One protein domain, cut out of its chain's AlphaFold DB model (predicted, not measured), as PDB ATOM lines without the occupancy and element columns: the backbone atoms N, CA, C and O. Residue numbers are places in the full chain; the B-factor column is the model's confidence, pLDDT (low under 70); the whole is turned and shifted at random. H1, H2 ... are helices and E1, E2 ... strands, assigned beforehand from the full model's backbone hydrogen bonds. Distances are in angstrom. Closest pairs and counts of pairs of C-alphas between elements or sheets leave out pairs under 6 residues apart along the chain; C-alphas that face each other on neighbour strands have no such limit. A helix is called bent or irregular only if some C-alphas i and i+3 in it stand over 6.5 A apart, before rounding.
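This is residues 13 to 79 of the 84 residues of an uncharacterized protein of Ignavibacteriales bacterium (UniProt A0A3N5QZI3). Two long helices, H1 and H2, fold back on each other as a helical hairpin, and a small hairpin of two strands, E1 and E2, sits by the beginning of H1. A long loop, residues 20 to 33, joins the two strands. The printed part has 67 residues, in the order E1, E2, H1, H2; the class is mixed, helices and strands, and the two-stranded sheet is antiparallel. The whole is compact, with a radius of gyration of the C-alphas of 12.0 A, yet elongated in outline, spanning 38 by 23 by 19 A.

Start at E1, residues 15 to 19, which forms a hairpin with E2, residues 34 to 38, at 146 degrees between their directions. Look for N 16 and O 37, 2.8 A apart, and N 37 and O 16, 2.9 A apart, both within hydrogen-bond range. Next comes H1, residues 39 to 57; its closest C-alpha pair with E1 is His 16 and Glu 39, 6.3 A. H2, residues 62 to 78, touches H1, closest at the C-alphas of His 56 and Thr 65, 5.6 A. They run opposite ways at a shallow tilt of 33 degrees, only just short of steep. H2 is apart from E1 and E2. Every O i to N i+4 pair is within hydrogen-bond range in H2, and 13 of 15 are in H1.

Find C-alpha 15 at (-17.616, -2.593, -5.253); E1 runs 13.1 A to C-alpha 19, and E2 spans 13.4 A. From C-alpha 39 at (-22.380, -4.768, -1.504), H1 runs 27.5 A; it is neither bent nor irregular, but only just: C-alphas 47 and 50 are 6.2 A apart. H2 runs 24.6 A, ending at C-alpha 78 (-9.181, -8.561, 9.695).

The two C-alphas farthest apart are those of Lys 13 and Ile 59, 38.9 A. The printed part has no cut. The link from E1 to E2 is long, with 14 residues; those from E2 to H1 and from H1 to H2 are tight. Mean pLDDT of the printed part is 77.8; look for values under 70 at residues 22 to 32 and 56 to 63.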
ATOM      1  N   LYS A  13     -18.453  -2.130 -10.733       89.88
ATOM      2  CA  LYS A  13     -19.853  -1.812 -10.414       89.88
ATOM      3  C   LYS A  13     -20.387  -2.479  -9.135       89.88
ATOM      4  O   LYS A  13     -21.390  -2.023  -8.603       89.88
ATOM      5  N   ASP A  14     -19.743  -3.554  -8.674       89.62
ATOM      6  CA  ASP A  14     -20.177  -4.380  -7.535       89.62
ATOM      7  C   ASP A  14     -19.323  -4.104  -6.273       89.62
ATOM      8  O   ASP A  14     -19.413  -4.808  -5.261       89.62
ATOM      9  N   ILE A  15     -18.453  -3.089  -6.344       93.75
ATOM     10  CA  ILE A  15     -17.616  -2.593  -5.253       93.75
ATOM     11  C   ILE A  15     -18.089  -1.201  -4.845       93.75
ATOM     12  O   ILE A  15     -18.246  -0.299  -5.661       93.75
ATOM     13  N   HIS A  16     -18.270  -1.023  -3.544       92.94
ATOM     14  CA  HIS A  16     -18.747   0.203  -2.932       92.94
ATOM     15  C   HIS A  16     -17.645   0.830  -2.083       92.94
ATOM     16  O   HIS A  16     -16.960   0.152  -1.310       92.94
ATOM     17  N   GLU A  17     -17.493   2.145  -2.216       91.12
ATOM     18  CA  GLU A  17     -16.631   2.953  -1.361       91.12
ATOM     19  C   GLU A  17     -17.346   3.233  -0.032       91.12
ATOM     20  O   GLU A  17     -18.377   3.905   0.004       91.12
ATOM     21  N   HIS A  18     -16.773   2.755   1.071       87.94
ATOM     22  CA  HIS A  18     -17.248   3.058   2.414       87.94
ATOM     23  C   HIS A  18     -16.350   4.093   3.091       87.94
ATOM     24  O   HIS A  18     -15.133   3.917   3.194       87.94
ATOM     25  N   HIS A  19     -16.965   5.142   3.630       83.75
ATOM     26  CA  HIS A  19     -16.294   6.099   4.500       83.75
ATOM     27  C   HIS A  19     -16.372   5.607   5.946       83.75
ATOM     28  O   HIS A  19     -17.435   5.672   6.553       83.75
ATOM     29  N   ILE A  20     -15.242   5.165   6.512       77.56
ATOM     30  CA  ILE A  20     -15.198   4.693   7.909       77.56
ATOM     31  C   ILE A  20     -15.536   5.830   8.883       77.56
ATOM     32  O   ILE A  20     -16.084   5.609   9.959       77.56
ATOM     33  N   HIS A  21     -15.215   7.067   8.503       74.88
ATOM     34  CA  HIS A  21     -15.478   8.239   9.320       74.88
ATOM     35  C   HIS A  21     -16.922   8.736   9.129       74.88
ATOM     36  O   HIS A  21     -17.277   9.145   8.016       74.88
ATOM     37  N   PRO A  22     -17.760   8.768  10.183       66.00
ATOM     38  CA  PRO A  22     -19.133   9.245  10.062       66.00
ATOM     39  C   PRO A  22     -19.158  10.747   9.760       66.00
ATOM     40  O   PRO A  22     -18.633  11.558  10.525       66.00
ATOM     41  N   ARG A  23     -19.799  11.141   8.650       63.12
ATOM     42  CA  ARG A  23     -19.829  12.543   8.175       63.12
ATOM     43  C   ARG A  23     -20.351  13.539   9.218       63.12
ATOM     44  O   ARG A  23     -19.920  14.686   9.237       63.12
ATOM     45  N   PHE A  24     -21.250  13.108  10.100       64.75
ATOM     46  CA  PHE A  24     -21.858  13.959  11.127       64.75
ATOM     47  C   PHE A  24     -20.945  14.258  12.331       64.75
ATOM     48  O   PHE A  24     -21.303  15.088  13.162       64.75
ATOM     49  N   MET A  25     -19.764  13.634  12.435       64.25
ATOM     50  CA  MET A  25     -18.815  13.900  13.531       64.25
ATOM     51  C   MET A  25     -17.815  15.031  13.243       64.25
ATOM     52  O   MET A  25     -16.986  15.335  14.093       64.25
ATOM     53  N   ASN A  26     -17.936  15.695  12.087       57.06
ATOM     54  CA  ASN A  26     -17.302  16.973  11.736       57.06
ATOM     55  C   ASN A  26     -15.826  17.121  12.163       57.06
ATOM     56  O   ASN A  26     -15.426  18.138  12.736       57.06
ATOM     57  N   ASN A  27     -15.005  16.104  11.897       55.12
ATOM     58  CA  ASN A  27     -13.582  16.182  12.187       55.12
ATOM     59  C   ASN A  27     -12.860  16.888  11.028       55.12
ATOM     60  O   ASN A  27     -12.814  16.392   9.905       55.12
ATOM     61  N   LYS A  28     -12.303  18.076  11.297       49.19
ATOM     62  CA  LYS A  28     -11.560  18.898  10.317       49.19
ATOM     63  C   LYS A  28     -10.182  18.323   9.959       49.19
ATOM     64  O   LYS A  28      -9.493  18.882   9.110       49.19
ATOM     65  N   LYS A  29      -9.755  17.235  10.609       48.25
ATOM     66  CA  LYS A  29      -8.461  16.589  10.379       48.25
ATOM     67  C   LYS A  29      -8.651  15.223   9.728       48.25
ATOM     68  O   LYS A  29      -9.014  14.259  10.389       48.25
ATOM     69  N   GLY A  30      -8.296  15.150   8.451       46.03
ATOM     70  CA  GLY A  30      -7.953  13.898   7.791       46.03
ATOM     71  C   GLY A  30      -9.012  13.414   6.819       46.03
ATOM     72  O   GLY A  30     -10.136  13.104   7.196       46.03
ATOM     73  N   ASN A  31      -8.599  13.311   5.559       50.75
ATOM     74  CA  ASN A  31      -9.221  12.476   4.542       50.75
ATOM     75  C   ASN A  31      -9.725  11.181   5.184       50.75
ATOM     76  O   ASN A  31      -8.920  10.350   5.609       50.75
ATOM     77  N   GLY A  32     -11.047  11.053   5.325       61.09
ATOM     78  CA  GLY A  32     -11.652   9.911   5.996       61.09
ATOM     79  C   GLY A  32     -11.122   8.629   5.370       61.09
ATOM     80  O   GLY A  32     -11.155   8.483   4.147       61.09
ATOM     81  N   LYS A  33     -10.588   7.724   6.196       74.56
ATOM     82  CA  LYS A  33     -10.088   6.435   5.724       74.56
ATOM     83  C   LYS A  33     -11.216   5.749   4.957       74.56
ATOM     84  O   LYS A  33     -12.311   5.557   5.495       74.56
ATOM     85  N   LYS A  34     -10.955   5.465   3.686       84.88
ATOM     86  CA  LYS A  34     -11.898   4.810   2.787       84.88
ATOM     87  C   LYS A  34     -11.539   3.345   2.678       84.88
ATOM     88  O   LYS A  34     -10.353   3.015   2.711       84.88
ATOM     89  N   ILE A  35     -12.550   2.500   2.547       89.06
ATOM     90  CA  ILE A  35     -12.361   1.090   2.216       89.06
ATOM     91  C   ILE A  35     -13.318   0.663   1.111       89.06
ATOM     92  O   ILE A  35     -14.438   1.162   1.023       89.06
ATOM     93  N   TYR A  36     -12.879  -0.285   0.294       92.75
ATOM     94  CA  TYR A  36     -13.641  -0.823  -0.827       92.75
ATOM     95  C   TYR A  36     -14.242  -2.180  -0.462       92.75
ATOM     96  O   TYR A  36     -13.533  -3.147  -0.165       92.75
ATOM     97  N   LEU A  37     -15.570  -2.261  -0.462       92.94
ATOM     98  CA  LEU A  37     -16.320  -3.422   0.012       92.94
ATOM     99  C   LEU A  37     -17.325  -3.889  -1.033       92.94
ATOM    100  O   LEU A  37     -17.949  -3.065  -1.689       92.94
ATOM    101  N   CYS A  38     -17.516  -5.203  -1.182       93.44
ATOM    102  CA  CYS A  38     -18.664  -5.685  -1.948       93.44
ATOM    103  C   CYS A  38     -19.966  -5.262  -1.256       93.44
ATOM    104  O   CYS A  38     -19.965  -5.017  -0.046       93.44
ATOM    105  N   GLU A  39     -21.072  -5.226  -1.997       92.25
ATOM    106  CA  GLU A  39     -22.380  -4.768  -1.504       92.25
ATOM    107  C   GLU A  39     -22.761  -5.390  -0.150       92.25
ATOM    108  O   GLU A  39     -23.108  -4.698   0.808       92.25
ATOM    109  N   LYS A  40     -22.607  -6.709  -0.018       90.25
ATOM    110  CA  LYS A  40     -22.939  -7.419   1.219       90.25
ATOM    111  C   LYS A  40     -22.062  -6.995   2.400       90.25
ATOM    112  O   LYS A  40     -22.576  -6.742   3.489       90.25
ATOM    113  N   CYS A  41     -20.745  -6.906   2.212       91.62
ATOM    114  CA  CYS A  41     -19.835  -6.433   3.257       91.62
ATOM    115  C   CYS A  41     -20.101  -4.965   3.614       91.62
ATOM    116  O   CYS A  41     -20.062  -4.610   4.790       91.62
ATOM    117  N   HIS A  42     -20.402  -4.142   2.613       92.06
ATOM    118  CA  HIS A  42     -20.753  -2.739   2.775       92.06
ATOM    119  C   HIS A  42     -22.003  -2.574   3.650       92.06
ATOM    120  O   HIS A  42     -21.970  -1.859   4.652       92.06
ATOM    121  N   ASN A  43     -23.069  -3.317   3.345       89.38
ATOM    122  CA  ASN A  43     -24.331  -3.269   4.083       89.38
ATOM    123  C   ASN A  43     -24.179  -3.753   5.532       89.38
ATOM    124  O   ASN A  43     -24.701  -3.120   6.447       89.38
ATOM    125  N   ILE A  44     -23.413  -4.826   5.770       89.81
ATOM    126  CA  ILE A  44     -23.117  -5.298   7.134       89.81
ATOM    127  C   ILE A  44     -22.409  -4.208   7.941       89.81
ATOM    128  O   ILE A  44     -22.796  -3.928   9.075       89.81
ATOM    129  N   LEU A  45     -21.384  -3.576   7.366       88.38
ATOM    130  CA  LEU A  45     -20.633  -2.544   8.072       88.38
ATOM    131  C   LEU A  45     -21.510  -1.321   8.390       88.38
ATOM    132  O   LEU A  45     -21.447  -0.797   9.504       88.38
ATOM    133  N   HIS A  46     -22.392  -0.933   7.465       86.19
ATOM    134  CA  HIS A  46     -23.386   0.122   7.675       86.19
ATOM    135  C   HIS A  46     -24.379  -0.166   8.805       86.19
ATOM    136  O   HIS A  46     -24.866   0.780   9.418       86.19
ATOM    137  N   LEU A  47     -24.672  -1.434   9.100       85.81
ATOM    138  CA  LEU A  47     -25.517  -1.813  10.235       85.81
ATOM    139  C   LEU A  47     -24.747  -1.799  11.561       85.81
ATOM    140  O   LEU A  47     -25.302  -1.434  12.594       85.81
ATOM    141  N   LEU A  48     -23.466  -2.173  11.548       85.50
ATOM    142  CA  LEU A  48     -22.662  -2.302  12.768       85.50
ATOM    143  C   LEU A  48     -22.158  -0.949  13.289       85.50
ATOM    144  O   LEU A  48     -22.216  -0.708  14.494       85.50
ATOM    145  N   ILE A  49     -21.723  -0.042  12.409       83.62
ATOM    146  CA  ILE A  49     -21.196   1.272  12.815       83.62
ATOM    147  C   ILE A  49     -22.196   2.069  13.676       83.62
ATOM    148  O   ILE A  49     -21.799   2.509  14.756       83.62
ATOM    149  N   PRO A  50     -23.486   2.215  13.310       82.25
ATOM    150  CA  PRO A  50     -24.464   2.908  14.147       82.25
ATOM    151  C   PRO A  50     -24.619   2.303  15.545       82.25
ATOM    152  O   PRO A  50     -24.772   3.052  16.502       82.25
ATOM    153  N   THR A  51     -24.523   0.976  15.696       81.06
ATOM    154  CA  THR A  51     -24.612   0.334  17.022       81.06
ATOM    155  C   THR A  51     -23.425   0.685  17.918       81.06
ATOM    156  O   THR A  51     -23.586   0.845  19.125       81.06
ATOM    157  N   ILE A  52     -22.236   0.852  17.334       78.38
ATOM    158  CA  ILE A  52     -21.033   1.284  18.056       78.38
ATOM    159  C   ILE A  52     -21.170   2.746  18.445       78.38
ATOM    160  O   ILE A  52     -20.925   3.092  19.596       78.38
ATOM    161  N   ILE A  53     -21.605   3.582  17.503       78.06
ATOM    162  CA  ILE A  53     -21.835   5.005  17.736       78.06
ATOM    163  C   ILE A  53     -22.858   5.193  18.856       78.06
ATOM    164  O   ILE A  53     -22.576   5.910  19.806       78.06
ATOM    165  N   TRP A  54     -23.991   4.489  18.806       77.06
ATOM    166  CA  TRP A  54     -25.023   4.548  19.841       77.06
ATOM    167  C   TRP A  54     -24.481   4.204  21.233       77.06
ATOM    168  O   TRP A  54     -24.724   4.946  22.177       77.06
ATOM    169  N   LYS A  55     -23.672   3.142  21.352       73.69
ATOM    170  CA  LYS A  55     -23.034   2.755  22.623       73.69
ATOM    171  C   LYS A  55     -22.077   3.806  23.193       73.69
ATOM    172  O   LYS A  55     -21.799   3.764  24.383       73.69
ATOM    173  N   HIS A  56     -21.545   4.697  22.360       69.31
ATOM    174  CA  HIS A  56     -20.584   5.718  22.786       69.31
ATOM    175  C   HIS A  56     -21.190   7.128  22.851       69.31
ATOM    176  O   HIS A  56     -20.582   8.013  23.446       69.31
ATOM    177  N   ILE A  57     -22.396   7.351  22.307       64.94
ATOM    178  CA  ILE A  57     -23.127   8.621  22.453       64.94
ATOM    179  C   ILE A  57     -23.446   8.913  23.930       64.94
ATOM    180  O   ILE A  57     -23.503  10.079  24.308       64.94
ATOM    181  N   GLU A  58     -23.551   7.890  24.784       56.44
ATOM    182  CA  GLU A  58     -23.723   8.056  26.238       56.44
ATOM    183  C   GLU A  58     -22.500   8.678  26.947       56.44
ATOM    184  O   GLU A  58     -22.598   9.037  28.115       56.44
ATOM    185  N   ILE A  59     -21.354   8.829  26.267       56.69
ATOM    186  CA  ILE A  59     -20.068   9.212  26.882       56.69
ATOM    187  C   ILE A  59     -19.704  10.694  26.609       56.69
ATOM    188  O   ILE A  59     -18.675  11.166  27.075       56.69
ATOM    189  N   GLU A  60     -20.512  11.453  25.852       57.81
ATOM    190  CA  GLU A  60     -20.274  12.866  25.450       57.81
ATOM    191  C   GLU A  60     -18.910  13.183  24.772       57.81
ATOM    192  O   GLU A  60     -18.687  14.310  24.329       57.81
ATOM    193  N   ASP A  61     -18.023  12.201  24.570       67.12
ATOM    194  CA  ASP A  61     -16.736  12.359  23.884       67.12
ATOM    195  C   ASP A  61     -16.768  11.776  22.457       67.12
ATOM    196  O   ASP A  61     -16.641  10.571  22.202       67.12
ATOM    197  N   LYS A  62     -16.909  12.678  21.480       67.25
ATOM    198  CA  LYS A  62     -16.928  12.351  20.043       67.25
ATOM    199  C   LYS A  62     -15.613  11.731  19.557       67.25
ATOM    200  O   LYS A  62     -15.635  10.977  18.586       67.25
ATOM    201  N   THR A  63     -14.488  12.018  20.211       69.06
ATOM    202  CA  THR A  63     -13.167  11.500  19.816       69.06
ATOM    203  C   THR A  63     -13.077  10.004  20.095       69.06
ATOM    204  O   THR A  63     -12.724   9.231  19.206       69.06
ATOM    205  N   GLN A  64     -13.520   9.576  21.281       72.31
ATOM    206  CA  GLN A  64     -13.557   8.159  21.657       72.31
ATOM    207  C   GLN A  64     -14.475   7.345  20.740       72.31
ATOM    208  O   GLN A  64     -14.152   6.218  20.370       72.31
ATOM    209  N   THR A  65     -15.593   7.938  20.306       77.25
ATOM    210  CA  THR A  65     -16.507   7.292  19.354       77.25
ATOM    211  C   THR A  65     -15.834   7.048  17.998       77.25
ATOM    212  O   THR A  65     -15.988   5.974  17.413       77.25
ATOM    213  N   ILE A  66     -15.066   8.019  17.493       78.69
ATOM    214  CA  ILE A  66     -14.325   7.887  16.229       78.69
ATOM    215  C   ILE A  66     -13.276   6.780  16.335       78.69
ATOM    216  O   ILE A  66     -13.219   5.911  15.463       78.69
ATOM    217  N   ASP A  67     -12.471   6.789  17.398       79.38
ATOM    218  CA  ASP A  67     -11.415   5.795  17.599       79.38
ATOM    219  C   ASP A  67     -12.000   4.385  17.751       79.38
ATOM    220  O   ASP A  67     -11.479   3.430  17.169       79.38
ATOM    221  N   ALA A  68     -13.141   4.257  18.437       82.38
ATOM    222  CA  ALA A  68     -13.877   3.003  18.546       82.38
ATOM    223  C   ALA A  68     -14.364   2.493  17.179       82.38
ATOM    224  O   ALA A  68     -14.184   1.313  16.870       82.38
ATOM    225  N   VAL A  69     -14.933   3.363  16.333       83.69
ATOM    226  CA  VAL A  69     -15.378   3.002  14.972       83.69
ATOM    227  C   VAL A  69     -14.196   2.605  14.083       83.69
ATOM    228  O   VAL A  69     -14.282   1.606  13.361       83.69
ATOM    229  N   LEU A  70     -13.080   3.338  14.147       83.31
ATOM    230  CA  LEU A  70     -11.868   3.028  13.383       83.31
ATOM    231  C   LEU A  70     -11.287   1.674  13.793       83.31
ATOM    232  O   LEU A  70     -11.062   0.818  12.933       83.31
ATOM    233  N   LYS A  71     -11.094   1.462  15.100       85.31
ATOM    234  CA  LYS A  71     -10.579   0.205  15.649       85.31
ATOM    235  C   LYS A  71     -11.489  -0.960  15.281       85.31
ATOM    236  O   LYS A  71     -11.013  -1.960  14.753       85.31
ATOM    237  N   PHE A  72     -12.796  -0.810  15.486       87.44
ATOM    238  CA  PHE A  72     -13.764  -1.827  15.105       87.44
ATOM    239  C   PHE A  72     -13.684  -2.168  13.619       87.44
ATOM    240  O   PHE A  72     -13.700  -3.341  13.268       87.44
ATOM    241  N   THR A  73     -13.605  -1.168  12.740       86.31
ATOM    242  CA  THR A  73     -13.608  -1.417  11.297       86.31
ATOM    243  C   THR A  73     -12.353  -2.164  10.854       86.31
ATOM    244  O   THR A  73     -12.441  -3.071  10.025       86.31
ATOM    245  N   GLU A  74     -11.192  -1.848  11.435       86.19
ATOM    246  CA  GLU A  74      -9.960  -2.608  11.201       86.19
ATOM    247  C   GLU A  74     -10.048  -4.038  11.749       86.19
ATOM    248  O   GLU A  74      -9.744  -4.988  11.023       86.19
ATOM    249  N   ASP A  75     -10.530  -4.211  12.981       86.00
ATOM    250  CA  ASP A  75     -10.717  -5.526  13.606       86.00
ATOM    251  C   ASP A  75     -11.715  -6.380  12.801       86.00
ATOM    252  O   ASP A  75     -11.457  -7.545  12.495       86.00
ATOM    253  N   TRP A  76     -12.833  -5.792  12.370       87.31
ATOM    254  CA  TRP A  76     -13.853  -6.436  11.546       87.31
ATOM    255  C   TRP A  76     -13.300  -6.832  10.178       87.31
ATOM    256  O   TRP A  76     -13.509  -7.965   9.733       87.31
ATOM    257  N   LYS A  77     -12.543  -5.940   9.526       86.44
ATOM    258  CA  LYS A  77     -11.864  -6.219   8.256       86.44
ATOM    259  C   LYS A  77     -10.969  -7.453   8.381       86.44
ATOM    260  O   LYS A  77     -11.068  -8.359   7.552       86.44
ATOM    261  N   ASN A  78     -10.169  -7.511   9.445       84.56
ATOM    262  CA  ASN A  78      -9.181  -8.561   9.695       84.56
ATOM    263  C   ASN A  78      -9.770  -9.844  10.320       84.56
ATOM    264  O   ASN A  78      -9.141 -10.900  10.260       84.56
ATOM    265  N   GLY A  79     -10.979  -9.789  10.888       78.00
ATOM    266  CA  GLY A  79     -11.647 -10.927  11.525       78.00
ATOM    267  C   GLY A  79     -12.179 -11.987  10.550       78.00
ATOM    268  O   GLY A  79     -12.399 -11.736   9.362       78.00
TER     269      GLY A  79